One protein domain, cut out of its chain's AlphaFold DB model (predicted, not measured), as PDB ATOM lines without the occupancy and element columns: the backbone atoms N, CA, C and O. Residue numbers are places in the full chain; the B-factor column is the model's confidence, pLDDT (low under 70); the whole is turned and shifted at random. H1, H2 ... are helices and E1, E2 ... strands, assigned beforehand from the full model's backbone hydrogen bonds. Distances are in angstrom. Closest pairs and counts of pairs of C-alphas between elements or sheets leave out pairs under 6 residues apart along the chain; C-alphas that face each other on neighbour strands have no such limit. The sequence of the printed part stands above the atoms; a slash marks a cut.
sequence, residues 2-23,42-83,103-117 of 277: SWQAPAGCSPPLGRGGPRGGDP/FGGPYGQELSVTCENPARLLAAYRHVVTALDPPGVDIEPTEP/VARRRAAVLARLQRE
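This is residues 2 to 23, 42 to 83 and 103 to 117 of the 277 residues of an uncharacterized protein of Microbispora sp. GKU 823 (UniProt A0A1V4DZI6). Two helices of 15 residues, H2 and H3, touch at a steep angle and spread apart toward their last residues, 71 and 117, with the short helix H1 packed on residues 103 to 107 of H3. The single strand E1 runs apart from these helices, and a long stretch without a named element, residues 2 to 23, reaches out to Gly 21. The printed part has 79 residues, with three named helices and one named strand in the order H1, H2, E1, H3. The class is mostly helix, though only 39 of the 79 residues, under half, are in named elements. The whole is compact, with a radius of gyration of the C-alphas of 12.1 A and spans of 36 by 28 by 20 A.

The printed part begins at Ser 2, whose C-alpha is at (-12.777, 11.992, -53.302), and residues 2 to 23 hold no named element. After the first cut comes H1, residues 50 to 53, 5.4 A from first to last C-alpha, beginning at C-alpha 50 at (-8.399, 19.721, -46.090). H2 is residues 57 to 71, 21.4 A long. E1 is residues 75 to 79, 13.5 A long. H3 is residues 103 to 117, 21.4 A long, and ends at C-alpha 117 at (-24.279, 23.934, -35.542).

Residues 42 to 43 form a short parallel pairing with residues 78 to 79 of E1, which pairs with no named strand. H1 is close to but not clearly touching H2, the closest C-alphas being those of Ser 51 and Leu 60, 6.7 A apart. H1 touches H3, which meets it with residues 103 to 107 alone; the closest C-alphas are those of Ser 51 and Arg 107, 5.6 A apart. H2 and H3 touch at a steep tilt of 51 degrees and run the same way, with the C-alphas of Leu 61 and Val 110 closest at 5.4 A. E1 is apart from H1 and H3, and only just apart from H2, at a closest distance of 8.0 A between C-alphas. In H2 and H3 every O i to N i+4 pair is within hydrogen-bond range; H1 is too short for such a pair.

The two C-alphas farthest apart are those of Gly 21 and Arg 105, 36.9 A. Residues 24 to 41 are not printed, and C-alphas 23 and 42 are 19.7 A apart across that cut. Residues 84 to 102 are not printed either, with 10.9 A between C-alphas 83 and 103; the link from E1 to H3 runs across this cut. The links from H1 to H2 and from H2 to E1 are tight. Mean pLDDT of the printed part is 74.9, and it is under 70 in residues 2 to 23, 45 to 48 and 81 to 83.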
ATOM      1  N   SER A   2     -13.953  11.452 -53.992       33.91
ATOM      2  CA  SER A   2     -12.777  11.992 -53.302       33.91
ATOM      3  C   SER A   2     -12.459  13.342 -53.923       33.91
ATOM      4  O   SER A   2     -12.503  13.474 -55.148       33.91
ATOM      5  N   TRP A   3     -12.179  14.332 -53.088       40.41
ATOM      6  CA  TRP A   3     -12.238  15.737 -53.475       40.41
ATOM      7  C   TRP A   3     -10.865  16.388 -53.266       40.41
ATOM      8  O   TRP A   3     -10.348  16.384 -52.153       40.41
ATOM      9  N   GLN A   4     -10.268  16.931 -54.333       39.97
ATOM     10  CA  GLN A   4      -8.970  17.627 -54.306       39.97
ATOM     11  C   GLN A   4      -9.132  19.136 -54.143       39.97
ATOM     12  O   GLN A   4      -9.893  19.738 -54.887       39.97
ATOM     13  N   ALA A   5      -8.352  19.767 -53.272       38.16
ATOM     14  CA  ALA A   5      -8.180  21.219 -53.253       38.16
ATOM     15  C   ALA A   5      -6.812  21.587 -53.864       38.16
ATOM     16  O   ALA A   5      -5.798  21.116 -53.342       38.16
ATOM     17  N   PRO A   6      -6.722  22.409 -54.929       36.78
ATOM     18  CA  PRO A   6      -5.460  23.060 -55.267       36.78
ATOM     19  C   PRO A   6      -5.130  24.070 -54.158       36.78
ATOM     20  O   PRO A   6      -6.023  24.769 -53.687       36.78
ATOM     21  N   ALA A   7      -3.865  24.080 -53.727       44.72
ATOM     22  CA  ALA A   7      -3.265  24.899 -52.667       44.72
ATOM     23  C   ALA A   7      -4.163  26.002 -52.065       44.72
ATOM     24  O   ALA A   7      -4.474  27.011 -52.698       44.72
ATOM     25  N   GLY A   8      -4.522  25.828 -50.794       54.66
ATOM     26  CA  GLY A   8      -5.377  26.751 -50.058       54.66
ATOM     27  C   GLY A   8      -6.709  26.112 -49.691       54.66
ATOM     28  O   GLY A   8      -7.126  25.108 -50.252       54.66
ATOM     29  N   CYS A   9      -7.362  26.691 -48.693       62.97
ATOM     30  CA  CYS A   9      -8.586  26.220 -48.043       62.97
ATOM     31  C   CYS A   9      -9.843  26.207 -48.945       62.97
ATOM     32  O   CYS A   9     -10.932  26.536 -48.482       62.97
ATOM     33  N   SER A  10      -9.708  25.898 -50.230       59.06
ATOM     34  CA  SER A  10     -10.783  25.887 -51.214       59.06
ATOM     35  C   SER A  10     -11.144  24.442 -51.546       59.06
ATOM     36  O   SER A  10     -10.397  23.790 -52.272       59.06
ATOM     37  N   PRO A  11     -12.279  23.915 -51.057       53.94
ATOM     38  CA  PRO A  11     -12.768  22.632 -51.539       53.94
ATOM     39  C   PRO A  11     -13.084  22.767 -53.043       53.94
ATOM     40  O   PRO A  11     -13.493  23.845 -53.479       53.94
ATOM     41  N   PRO A  12     -12.954  21.704 -53.853       51.06
ATOM     42  CA  PRO A  12     -13.174  21.754 -55.306       51.06
ATOM     43  C   PRO A  12     -14.617  22.061 -55.724       51.06
ATOM     44  O   PRO A  12     -14.905  22.116 -56.916       51.06
ATOM     45  N   LEU A  13     -15.531  22.295 -54.776       47.38
ATOM     46  CA  LEU A  13     -16.787  22.977 -55.060       47.38
ATOM     47  C   LEU A  13     -16.450  24.426 -55.438       47.38
ATOM     48  O   LEU A  13     -16.467  25.332 -54.608       47.38
ATOM     49  N   GLY A  14     -16.065  24.643 -56.693       36.31
ATOM     50  CA  GLY A  14     -15.690  25.954 -57.202       36.31
ATOM     51  C   GLY A  14     -16.827  26.951 -57.003       36.31
ATOM     52  O   GLY A  14     -17.769  26.948 -57.778       36.31
ATOM     53  N   ARG A  15     -16.755  27.786 -55.955       34.94
ATOM     54  CA  ARG A  15     -17.587  28.980 -55.662       34.94
ATOM     55  C   ARG A  15     -19.101  28.900 -55.969       34.94
ATOM     56  O   ARG A  15     -19.739  29.940 -56.099       34.94
ATOM     57  N   GLY A  16     -19.703  27.721 -56.096       39.50
ATOM     58  CA  GLY A  16     -21.025  27.606 -56.719       39.50
ATOM     59  C   GLY A  16     -21.865  26.406 -56.322       39.50
ATOM     60  O   GLY A  16     -23.000  26.326 -56.781       39.50
ATOM     61  N   GLY A  17     -21.339  25.495 -55.495       43.94
ATOM     62  CA  GLY A  17     -21.989  24.210 -55.251       43.94
ATOM     63  C   GLY A  17     -22.211  23.415 -56.549       43.94
ATOM     64  O   GLY A  17     -21.733  23.806 -57.620       43.94
ATOM     65  N   PRO A  18     -22.935  22.294 -56.477       43.38
ATOM     66  CA  PRO A  18     -23.410  21.605 -57.663       43.38
ATOM     67  C   PRO A  18     -24.454  22.499 -58.356       43.38
ATOM     68  O   PRO A  18     -25.620  22.536 -57.970       43.38
ATOM     69  N   ARG A  19     -24.035  23.289 -59.349       41.78
ATOM     70  CA  ARG A  19     -24.972  24.041 -60.199       41.78
ATOM     71  C   ARG A  19     -25.732  23.046 -61.074       41.78
ATOM     72  O   ARG A  19     -25.158  22.044 -61.502       41.78
ATOM     73  N   GLY A  20     -27.012  23.319 -61.342       35.69
ATOM     74  CA  GLY A  20     -27.808  22.535 -62.290       35.69
ATOM     75  C   GLY A  20     -27.016  22.312 -63.582       35.69
ATOM     76  O   GLY A  20     -26.629  23.275 -64.236       35.69
ATOM     77  N   GLY A  21     -26.695  21.049 -63.874       43.06
ATOM     78  CA  GLY A  21     -25.777  20.651 -64.947       43.06
ATOM     79  C   GLY A  21     -24.574  19.818 -64.488       43.06
ATOM     80  O   GLY A  21     -23.996  19.112 -65.309       43.06
ATOM     81  N   ASP A  22     -24.216  19.822 -63.199       58.19
ATOM     82  CA  ASP A  22     -23.171  18.932 -62.676       58.19
ATOM     83  C   ASP A  22     -23.680  17.468 -62.643       58.19
ATOM     84  O   ASP A  22     -24.657  17.162 -61.942       58.19
ATOM     85  N   PRO A  23     -23.046  16.527 -63.378       62.84
ATOM     86  CA  PRO A  23     -23.448  15.120 -63.393       62.84
ATOM     87  C   PRO A  23     -23.404  14.470 -62.001       62.84
ATOM     88  O   PRO A  23     -24.142  13.510 -61.746       62.84
ATOM     89  N   PHE A  42     -14.152  13.503 -46.705       87.75
ATOM     90  CA  PHE A  42     -13.017  14.426 -46.734       87.75
ATOM     91  C   PHE A  42     -11.704  13.633 -46.719       87.75
ATOM     92  O   PHE A  42     -11.467  12.849 -45.802       87.75
ATOM     93  N   GLY A  43     -10.854  13.854 -47.730       85.12
ATOM     94  CA  GLY A  43      -9.615  13.100 -47.954       85.12
ATOM     95  C   GLY A  43      -9.779  11.936 -48.941       85.12
ATOM     96  O   GLY A  43     -10.421  12.081 -49.990       85.12
ATOM     97  N   GLY A  44      -9.190  10.789 -48.603       79.94
ATOM     98  CA  GLY A  44      -9.150   9.580 -49.429       79.94
ATOM     99  C   GLY A  44      -8.093   9.577 -50.546       79.94
ATOM    100  O   GLY A  44      -7.389  10.558 -50.763       79.94
ATOM    101  N   PRO A  45      -7.969   8.477 -51.310       69.56
ATOM    102  CA  PRO A  45      -6.799   8.188 -52.154       69.56
ATOM    103  C   PRO A  45      -6.562   9.161 -53.312       69.56
ATOM    104  O   PRO A  45      -5.512   9.116 -53.945       69.56
ATOM    105  N   TYR A  46      -7.524  10.029 -53.610       62.47
ATOM    106  CA  TYR A  46      -7.422  10.962 -54.723       62.47
ATOM    107  C   TYR A  46      -7.400  12.417 -54.271       62.47
ATOM    108  O   TYR A  46      -7.720  13.260 -55.090       62.47
ATOM    109  N   GLY A  47      -7.075  12.742 -53.018       61.88
ATOM    110  CA  GLY A  47      -6.910  14.131 -52.586       61.88
ATOM    111  C   GLY A  47      -6.427  14.250 -51.148       61.88
ATOM    112  O   GLY A  47      -6.739  13.410 -50.313       61.88
ATOM    113  N   GLN A  48      -5.667  15.305 -50.851       67.88
ATOM    114  CA  GLN A  48      -5.260  15.562 -49.474       67.88
ATOM    115  C   GLN A  48      -6.447  16.058 -48.655       67.88
ATOM    116  O   GLN A  48      -7.190  16.944 -49.086       67.88
ATOM    117  N   GLU A  49      -6.621  15.495 -47.464       80.00
ATOM    118  CA  GLU A  49      -7.640  15.961 -46.532       80.00
ATOM    119  C   GLU A  49      -7.407  17.448 -46.183       80.00
ATOM    120  O   GLU A  49      -6.278  17.880 -45.956       80.00
ATOM    121  N   LEU A  50      -8.475  18.255 -46.176       81.81
ATOM    122  CA  LEU A  50      -8.399  19.721 -46.090       81.81
ATOM    123  C   LEU A  50      -7.637  20.222 -44.857       81.81
ATOM    124  O   LEU A  50      -6.963  21.246 -44.936       81.81
ATOM    125  N   SER A  51      -7.720  19.530 -43.720       82.94
ATOM    126  CA  SER A  51      -6.977  19.925 -42.523       82.94
ATOM    127  C   SER A  51      -5.474  19.654 -42.635       82.94
ATOM    128  O   SER A  51      -4.702  20.260 -41.903       82.94
ATOM    129  N   VAL A  52      -5.018  18.842 -43.591       81.62
ATOM    130  CA  VAL A  52      -3.585  18.706 -43.894       81.62
ATOM    131  C   VAL A  52      -3.060  19.983 -44.555       81.62
ATOM    132  O   VAL A  52      -2.020  20.495 -44.160       81.62
ATOM    133  N   THR A  53      -3.804  20.545 -45.510       78.69
ATOM    134  CA  THR A  53      -3.328  21.644 -46.371       78.69
ATOM    135  C   THR A  53      -3.794  23.038 -45.941       78.69
ATOM    136  O   THR A  53      -3.223  24.041 -46.369       78.69
ATOM    137  N   CYS A  54      -4.827  23.139 -45.101       85.44
ATOM    138  CA  CYS A  54      -5.386  24.407 -44.638       85.44
ATOM    139  C   CYS A  54      -5.136  24.633 -43.139       85.44
ATOM    140  O   CYS A  54      -5.836  24.114 -42.266       85.44
ATOM    141  N   GLU A  55      -4.144  25.470 -42.839       87.19
ATOM    142  CA  GLU A  55      -3.727  25.791 -41.466       87.19
ATOM    143  C   GLU A  55      -4.601  26.834 -40.774       87.19
ATOM    144  O   GLU A  55      -4.734  26.812 -39.554       87.19
ATOM    145  N   ASN A  56      -5.252  27.717 -41.536       88.81
ATOM    146  CA  ASN A  56      -6.109  28.751 -40.962       88.81
ATOM    147  C   ASN A  56      -7.453  28.145 -40.500       88.81
ATOM    148  O   ASN A  56      -8.238  27.723 -41.357       88.81
ATOM    149  N   PRO A  57      -7.781  28.168 -39.192       89.62
ATOM    150  CA  PRO A  57      -8.972  27.493 -38.673       89.62
ATOM    151  C   PRO A  57     -10.293  28.038 -39.228       89.62
ATOM    152  O   PRO A  57     -11.207  27.269 -39.520       89.62
ATOM    153  N   ALA A  58     -10.398  29.357 -39.417       88.62
ATOM    154  CA  ALA A  58     -11.615  29.985 -39.928       88.62
ATOM    155  C   ALA A  58     -11.869  29.607 -41.393       88.62
ATOM    156  O   ALA A  58     -12.997  29.280 -41.767       88.62
ATOM    157  N   ARG A  59     -10.813  29.591 -42.215       89.38
ATOM    158  CA  ARG A  59     -10.911  29.150 -43.611       89.38
ATOM    159  C   ARG A  59     -11.186  27.648 -43.718       89.38
ATOM    160  O   ARG A  59     -11.984  27.257 -44.563       89.38
ATOM    161  N   LEU A  60     -10.595  26.822 -42.850       90.75
ATOM    162  CA  LEU A  60     -10.870  25.382 -42.802       90.75
ATOM    163  C   LEU A  60     -12.341  25.112 -42.462       90.75
ATOM    164  O   LEU A  60     -13.010  24.346 -43.152       90.75
ATOM    165  N   LEU A  61     -12.866  25.790 -41.438       92.75
ATOM    166  CA  LEU A  61     -14.276  25.700 -41.069       92.75
ATOM    167  C   LEU A  61     -15.190  26.142 -42.215       92.75
ATOM    168  O   LEU A  61     -16.178  25.470 -42.496       92.75
ATOM    169  N   ALA A  62     -14.867  27.249 -42.889       89.38
ATOM    170  CA  ALA A  62     -15.636  27.725 -44.035       89.38
ATOM    171  C   ALA A  62     -15.650  26.705 -45.186       89.38
ATOM    172  O   ALA A  62     -16.701  26.481 -45.781       89.38
ATOM    173  N   ALA A  63     -14.521  26.044 -45.456       88.62
ATOM    174  CA  ALA A  63     -14.409  25.000 -46.472       88.62
ATOM    175  C   ALA A  63     -15.297  23.786 -46.161       88.62
ATOM    176  O   ALA A  63     -16.098  23.361 -46.992       88.62
ATOM    177  N   TYR A  64     -15.196  23.261 -44.938       91.31
ATOM    178  CA  TYR A  64     -16.029  22.158 -44.465       91.31
ATOM    179  C   TYR A  64     -17.518  22.525 -44.487       91.31
ATOM    180  O   TYR A  64     -18.341  21.776 -45.016       91.31
ATOM    181  N   ARG A  65     -17.865  23.714 -43.973       91.25
ATOM    182  CA  ARG A  65     -19.242  24.217 -43.969       91.25
ATOM    183  C   ARG A  65     -19.782  24.372 -45.385       91.25
ATOM    184  O   ARG A  65     -20.929  24.023 -45.611       91.25
ATOM    185  N   HIS A  66     -18.977  24.836 -46.339       87.00
ATOM    186  CA  HIS A  66     -19.415  24.974 -47.726       87.00
ATOM    187  C   HIS A  66     -19.896  23.638 -48.310       87.00
ATOM    188  O   HIS A  66     -20.971  23.593 -48.899       87.00
ATOM    189  N   VAL A  67     -19.154  22.546 -48.090       85.75
ATOM    190  CA  VAL A  67     -19.557  21.199 -48.536       85.75
ATOM    191  C   VAL A  67     -20.818  20.731 -47.810       85.75
ATOM    192  O   VAL A  67     -21.763  20.283 -48.457       85.75
ATOM    193  N   VAL A  68     -20.853  20.859 -46.478       87.31
ATOM    194  CA  VAL A  68     -22.003  20.438 -45.662       87.31
ATOM    195  C   VAL A  68     -23.264  21.213 -46.045       87.31
ATOM    196  O   VAL A  68     -24.309  20.609 -46.206       87.31
ATOM    197  N   THR A  69     -23.182  22.524 -46.263       85.56
ATOM    198  CA  THR A  69     -24.329  23.344 -46.676       85.56
ATOM    199  C   THR A  69     -24.751  23.066 -48.116       85.56
ATOM    200  O   THR A  69     -25.941  23.030 -48.394       85.56
ATOM    201  N   ALA A  70     -23.806  22.862 -49.037       82.81
ATOM    202  CA  ALA A  70     -24.134  22.609 -50.439       82.81
ATOM    203  C   ALA A  70     -24.813  21.251 -50.650       82.81
ATOM    204  O   ALA A  70     -25.614  21.100 -51.570       82.81
ATOM    205  N   LEU A  71     -24.458  20.256 -49.836       81.94
ATOM    206  CA  LEU A  71     -25.010  18.913 -49.949       81.94
ATOM    207  C   LEU A  71     -26.149  18.660 -48.965       81.94
ATOM    208  O   LEU A  71     -26.979  17.817 -49.270       81.94
ATOM    209  N   ASP A  72     -26.196  19.340 -47.822       82.56
ATOM    210  CA  ASP A  72     -27.088  19.031 -46.697       82.56
ATOM    211  C   ASP A  72     -27.109  17.524 -46.355       82.56
ATOM    212  O   ASP A  72     -28.125  16.844 -46.511       82.56
ATOM    213  N   PRO A  73     -25.946  16.918 -46.037       87.31
ATOM    214  CA  PRO A  73     -25.879  15.487 -45.815       87.31
ATOM    215  C   PRO A  73     -26.274  15.134 -44.369       87.31
ATOM    216  O   PRO A  73     -25.965  15.886 -43.442       87.31
ATOM    217  N   PRO A  74     -26.848  13.942 -44.131       86.38
ATOM    218  CA  PRO A  74     -27.084  13.453 -42.771       86.38
ATOM    219  C   PRO A  74     -25.775  13.129 -42.027       86.38
ATOM    220  O   PRO A  74     -25.755  13.072 -40.797       86.38
ATOM    221  N   GLY A  75     -24.666  12.954 -42.754       91.44
ATOM    222  CA  GLY A  75     -23.348  12.738 -42.174       91.44
ATOM    223  C   GLY A  75     -22.185  13.015 -43.117       91.44
ATOM    224  O   GLY A  75     -22.365  13.252 -44.310       91.44
ATOM    225  N   VAL A  76     -20.976  12.983 -42.564       93.31
ATOM    226  CA  VAL A  76     -19.703  13.134 -43.276       93.31
ATOM    227  C   VAL A  76     -18.757  12.000 -42.901       93.31
ATOM    228  O   VAL A  76     -18.766  11.534 -41.761       93.31
ATOM    229  N   ASP A  77     -17.917  11.591 -43.847       94.19
ATOM    230  CA  ASP A  77     -16.844  10.624 -43.614       94.19
ATOM    231  C   ASP A  77     -15.478  11.311 -43.667       94.19
ATOM    232  O   ASP A  77     -15.250  12.217 -44.470       94.19
ATOM    233  N   ILE A  78     -14.564  10.895 -42.801       94.56
ATOM    234  CA  ILE A  78     -13.200  11.407 -42.732       94.56
ATOM    235  C   ILE A  78     -12.249  10.265 -43.071       94.56
ATOM    236  O   ILE A  78     -12.110   9.311 -42.309       94.56
ATOM    237  N   GLU A  79     -11.552  10.385 -44.193       91.06
ATOM    238  CA  GLU A  79     -10.530   9.434 -44.633       91.06
ATOM    239  C   GLU A  79      -9.184  10.174 -44.642       91.06
ATOM    240  O   GLU A  79      -8.752  10.678 -45.686       91.06
ATOM    241  N   PRO A  80      -8.555  10.351 -43.465       83.50
ATOM    242  CA  PRO A  80      -7.374  11.184 -43.336       83.50
ATOM    243  C   PRO A  80      -6.217  10.575 -44.128       83.50
ATOM    244  O   PRO A  80      -5.766   9.461 -43.871       83.50
ATOM    245  N   THR A  81      -5.693  11.343 -45.075       69.69
ATOM    246  CA  THR A  81      -4.478  11.017 -45.830       69.69
ATOM    247  C   THR A  81      -3.262  11.668 -45.185       69.69
ATOM    248  O   THR A  81      -2.432  12.260 -45.877       69.69
ATOM    249  N   GLU A  82      -3.188  11.662 -43.852       65.06
ATOM    250  CA  GLU A  82      -1.996  12.172 -43.181       65.06
ATOM    251  C   GLU A  82      -0.795  11.347 -43.662       65.06
ATOM    252  O   GLU A  82      -0.903  10.110 -43.721       65.06
ATOM    253  N   PRO A  83       0.321  11.995 -44.057       50.50
ATOM    254  CA  PRO A  83       1.523  11.263 -44.418       50.50
ATOM    255  C   PRO A  83       1.831  10.318 -43.262       50.50
ATOM    256  O   PRO A  83       1.753  10.713 -42.096       50.50
ATOM    257  N   VAL A 103      -2.736  18.652 -37.034       89.56
ATOM    258  CA  VAL A 103      -3.722  18.371 -38.089       89.56
ATOM    259  C   VAL A 103      -4.997  17.789 -37.464       89.56
ATOM    260  O   VAL A 103      -6.081  18.349 -37.647       89.56
ATOM    261  N   ALA A 104      -4.872  16.741 -36.645       92.12
ATOM    262  CA  ALA A 104      -5.995  16.102 -35.967       92.12
ATOM    263  C   ALA A 104      -6.774  17.077 -35.068       92.12
ATOM    264  O   ALA A 104      -8.002  17.121 -35.140       92.12
ATOM    265  N   ARG A 105      -6.092  17.922 -34.282       94.44
ATOM    266  CA  ARG A 105      -6.722  18.950 -33.432       94.44
ATOM    267  C   ARG A 105      -7.474  19.996 -34.257       94.44
ATOM    268  O   ARG A 105      -8.601  20.350 -33.906       94.44
ATOM    269  N   ARG A 106      -6.899  20.472 -35.368       93.81
ATOM    270  CA  ARG A 106      -7.582  21.409 -36.283       93.81
ATOM    271  C   ARG A 106      -8.849  20.790 -36.867       93.81
ATOM    272  O   ARG A 106      -9.904  21.424 -36.840       93.81
ATOM    273  N   ARG A 107      -8.758  19.547 -37.344       94.94
ATOM    274  CA  ARG A 107      -9.899  18.784 -37.858       94.94
ATOM    275  C   ARG A 107     -10.988  18.619 -36.801       94.94
ATOM    276  O   ARG A 107     -12.146  18.950 -37.050       94.94
ATOM    277  N   ALA A 108     -10.603  18.172 -35.610       97.25
ATOM    278  CA  ALA A 108     -11.495  17.948 -34.483       97.25
ATOM    279  C   ALA A 108     -12.268  19.218 -34.097       97.25
ATOM    280  O   ALA A 108     -13.487  19.174 -33.940       97.25
ATOM    281  N   ALA A 109     -11.594  20.372 -34.032       97.56
ATOM    282  CA  ALA A 109     -12.232  21.652 -33.728       97.56
ATOM    283  C   ALA A 109     -13.311  22.038 -34.759       97.56
ATOM    284  O   ALA A 109     -14.389  22.518 -34.391       97.56
ATOM    285  N   VAL A 110     -13.044  21.799 -36.048       96.69
ATOM    286  CA  VAL A 110     -13.994  22.066 -37.137       96.69
ATOM    287  C   VAL A 110     -15.190  21.122 -37.078       96.69
ATOM    288  O   VAL A 110     -16.328  21.587 -37.115       96.69
ATOM    289  N   LEU A 111     -14.954  19.818 -36.916       96.69
ATOM    290  CA  LEU A 111     -16.018  18.820 -36.790       96.69
ATOM    291  C   LEU A 111     -16.908  19.092 -35.573       96.69
ATOM    292  O   LEU A 111     -18.132  19.058 -35.690       96.69
ATOM    293  N   ALA A 112     -16.315  19.455 -34.435       97.19
ATOM    294  CA  ALA A 112     -17.057  19.786 -33.223       97.19
ATOM    295  C   ALA A 112     -17.951  21.012 -33.441       97.19
ATOM    296  O   ALA A 112     -19.108  21.039 -33.013       97.19
ATOM    297  N   ARG A 113     -17.444  22.030 -34.149       96.31
ATOM    298  CA  ARG A 113     -18.241  23.206 -34.504       96.31
ATOM    299  C   ARG A 113     -19.385  22.846 -35.450       96.31
ATOM    300  O   ARG A 113     -20.504  23.281 -35.195       96.31
ATOM    301  N   LEU A 114     -19.136  22.049 -36.489       94.44
ATOM    302  CA  LEU A 114     -20.175  21.617 -37.426       94.44
ATOM    303  C   LEU A 114     -21.264  20.780 -36.746       94.44
ATOM    304  O   LEU A 114     -22.443  21.040 -36.972       94.44
ATOM    305  N   GLN A 115     -20.894  19.830 -35.882       94.12
ATOM    306  CA  GLN A 115     -21.867  19.036 -35.130       94.12
ATOM    307  C   GLN A 115     -22.719  19.901 -34.202       94.12
ATOM    308  O   GLN A 115     -23.933  19.717 -34.161       94.12
ATOM    309  N   ARG A 116     -22.124  20.870 -33.492       92.75
ATOM    310  CA  ARG A 116     -22.894  21.815 -32.664       92.75
ATOM    311  C   ARG A 116     -23.861  22.650 -33.498       92.75
ATOM    312  O   ARG A 116     -25.014  22.784 -33.114       92.75
ATOM    313  N   GLU A 117     -23.410  23.175 -34.637       91.38
ATOM    314  CA  GLU A 117     -24.279  23.934 -35.542       91.38
ATOM    315  C   GLU A 117     -25.415  23.076 -36.111       91.38
ATOM    316  O   GLU A 117     -26.526  23.569 -36.274       91.38
TER     317      GLU A 117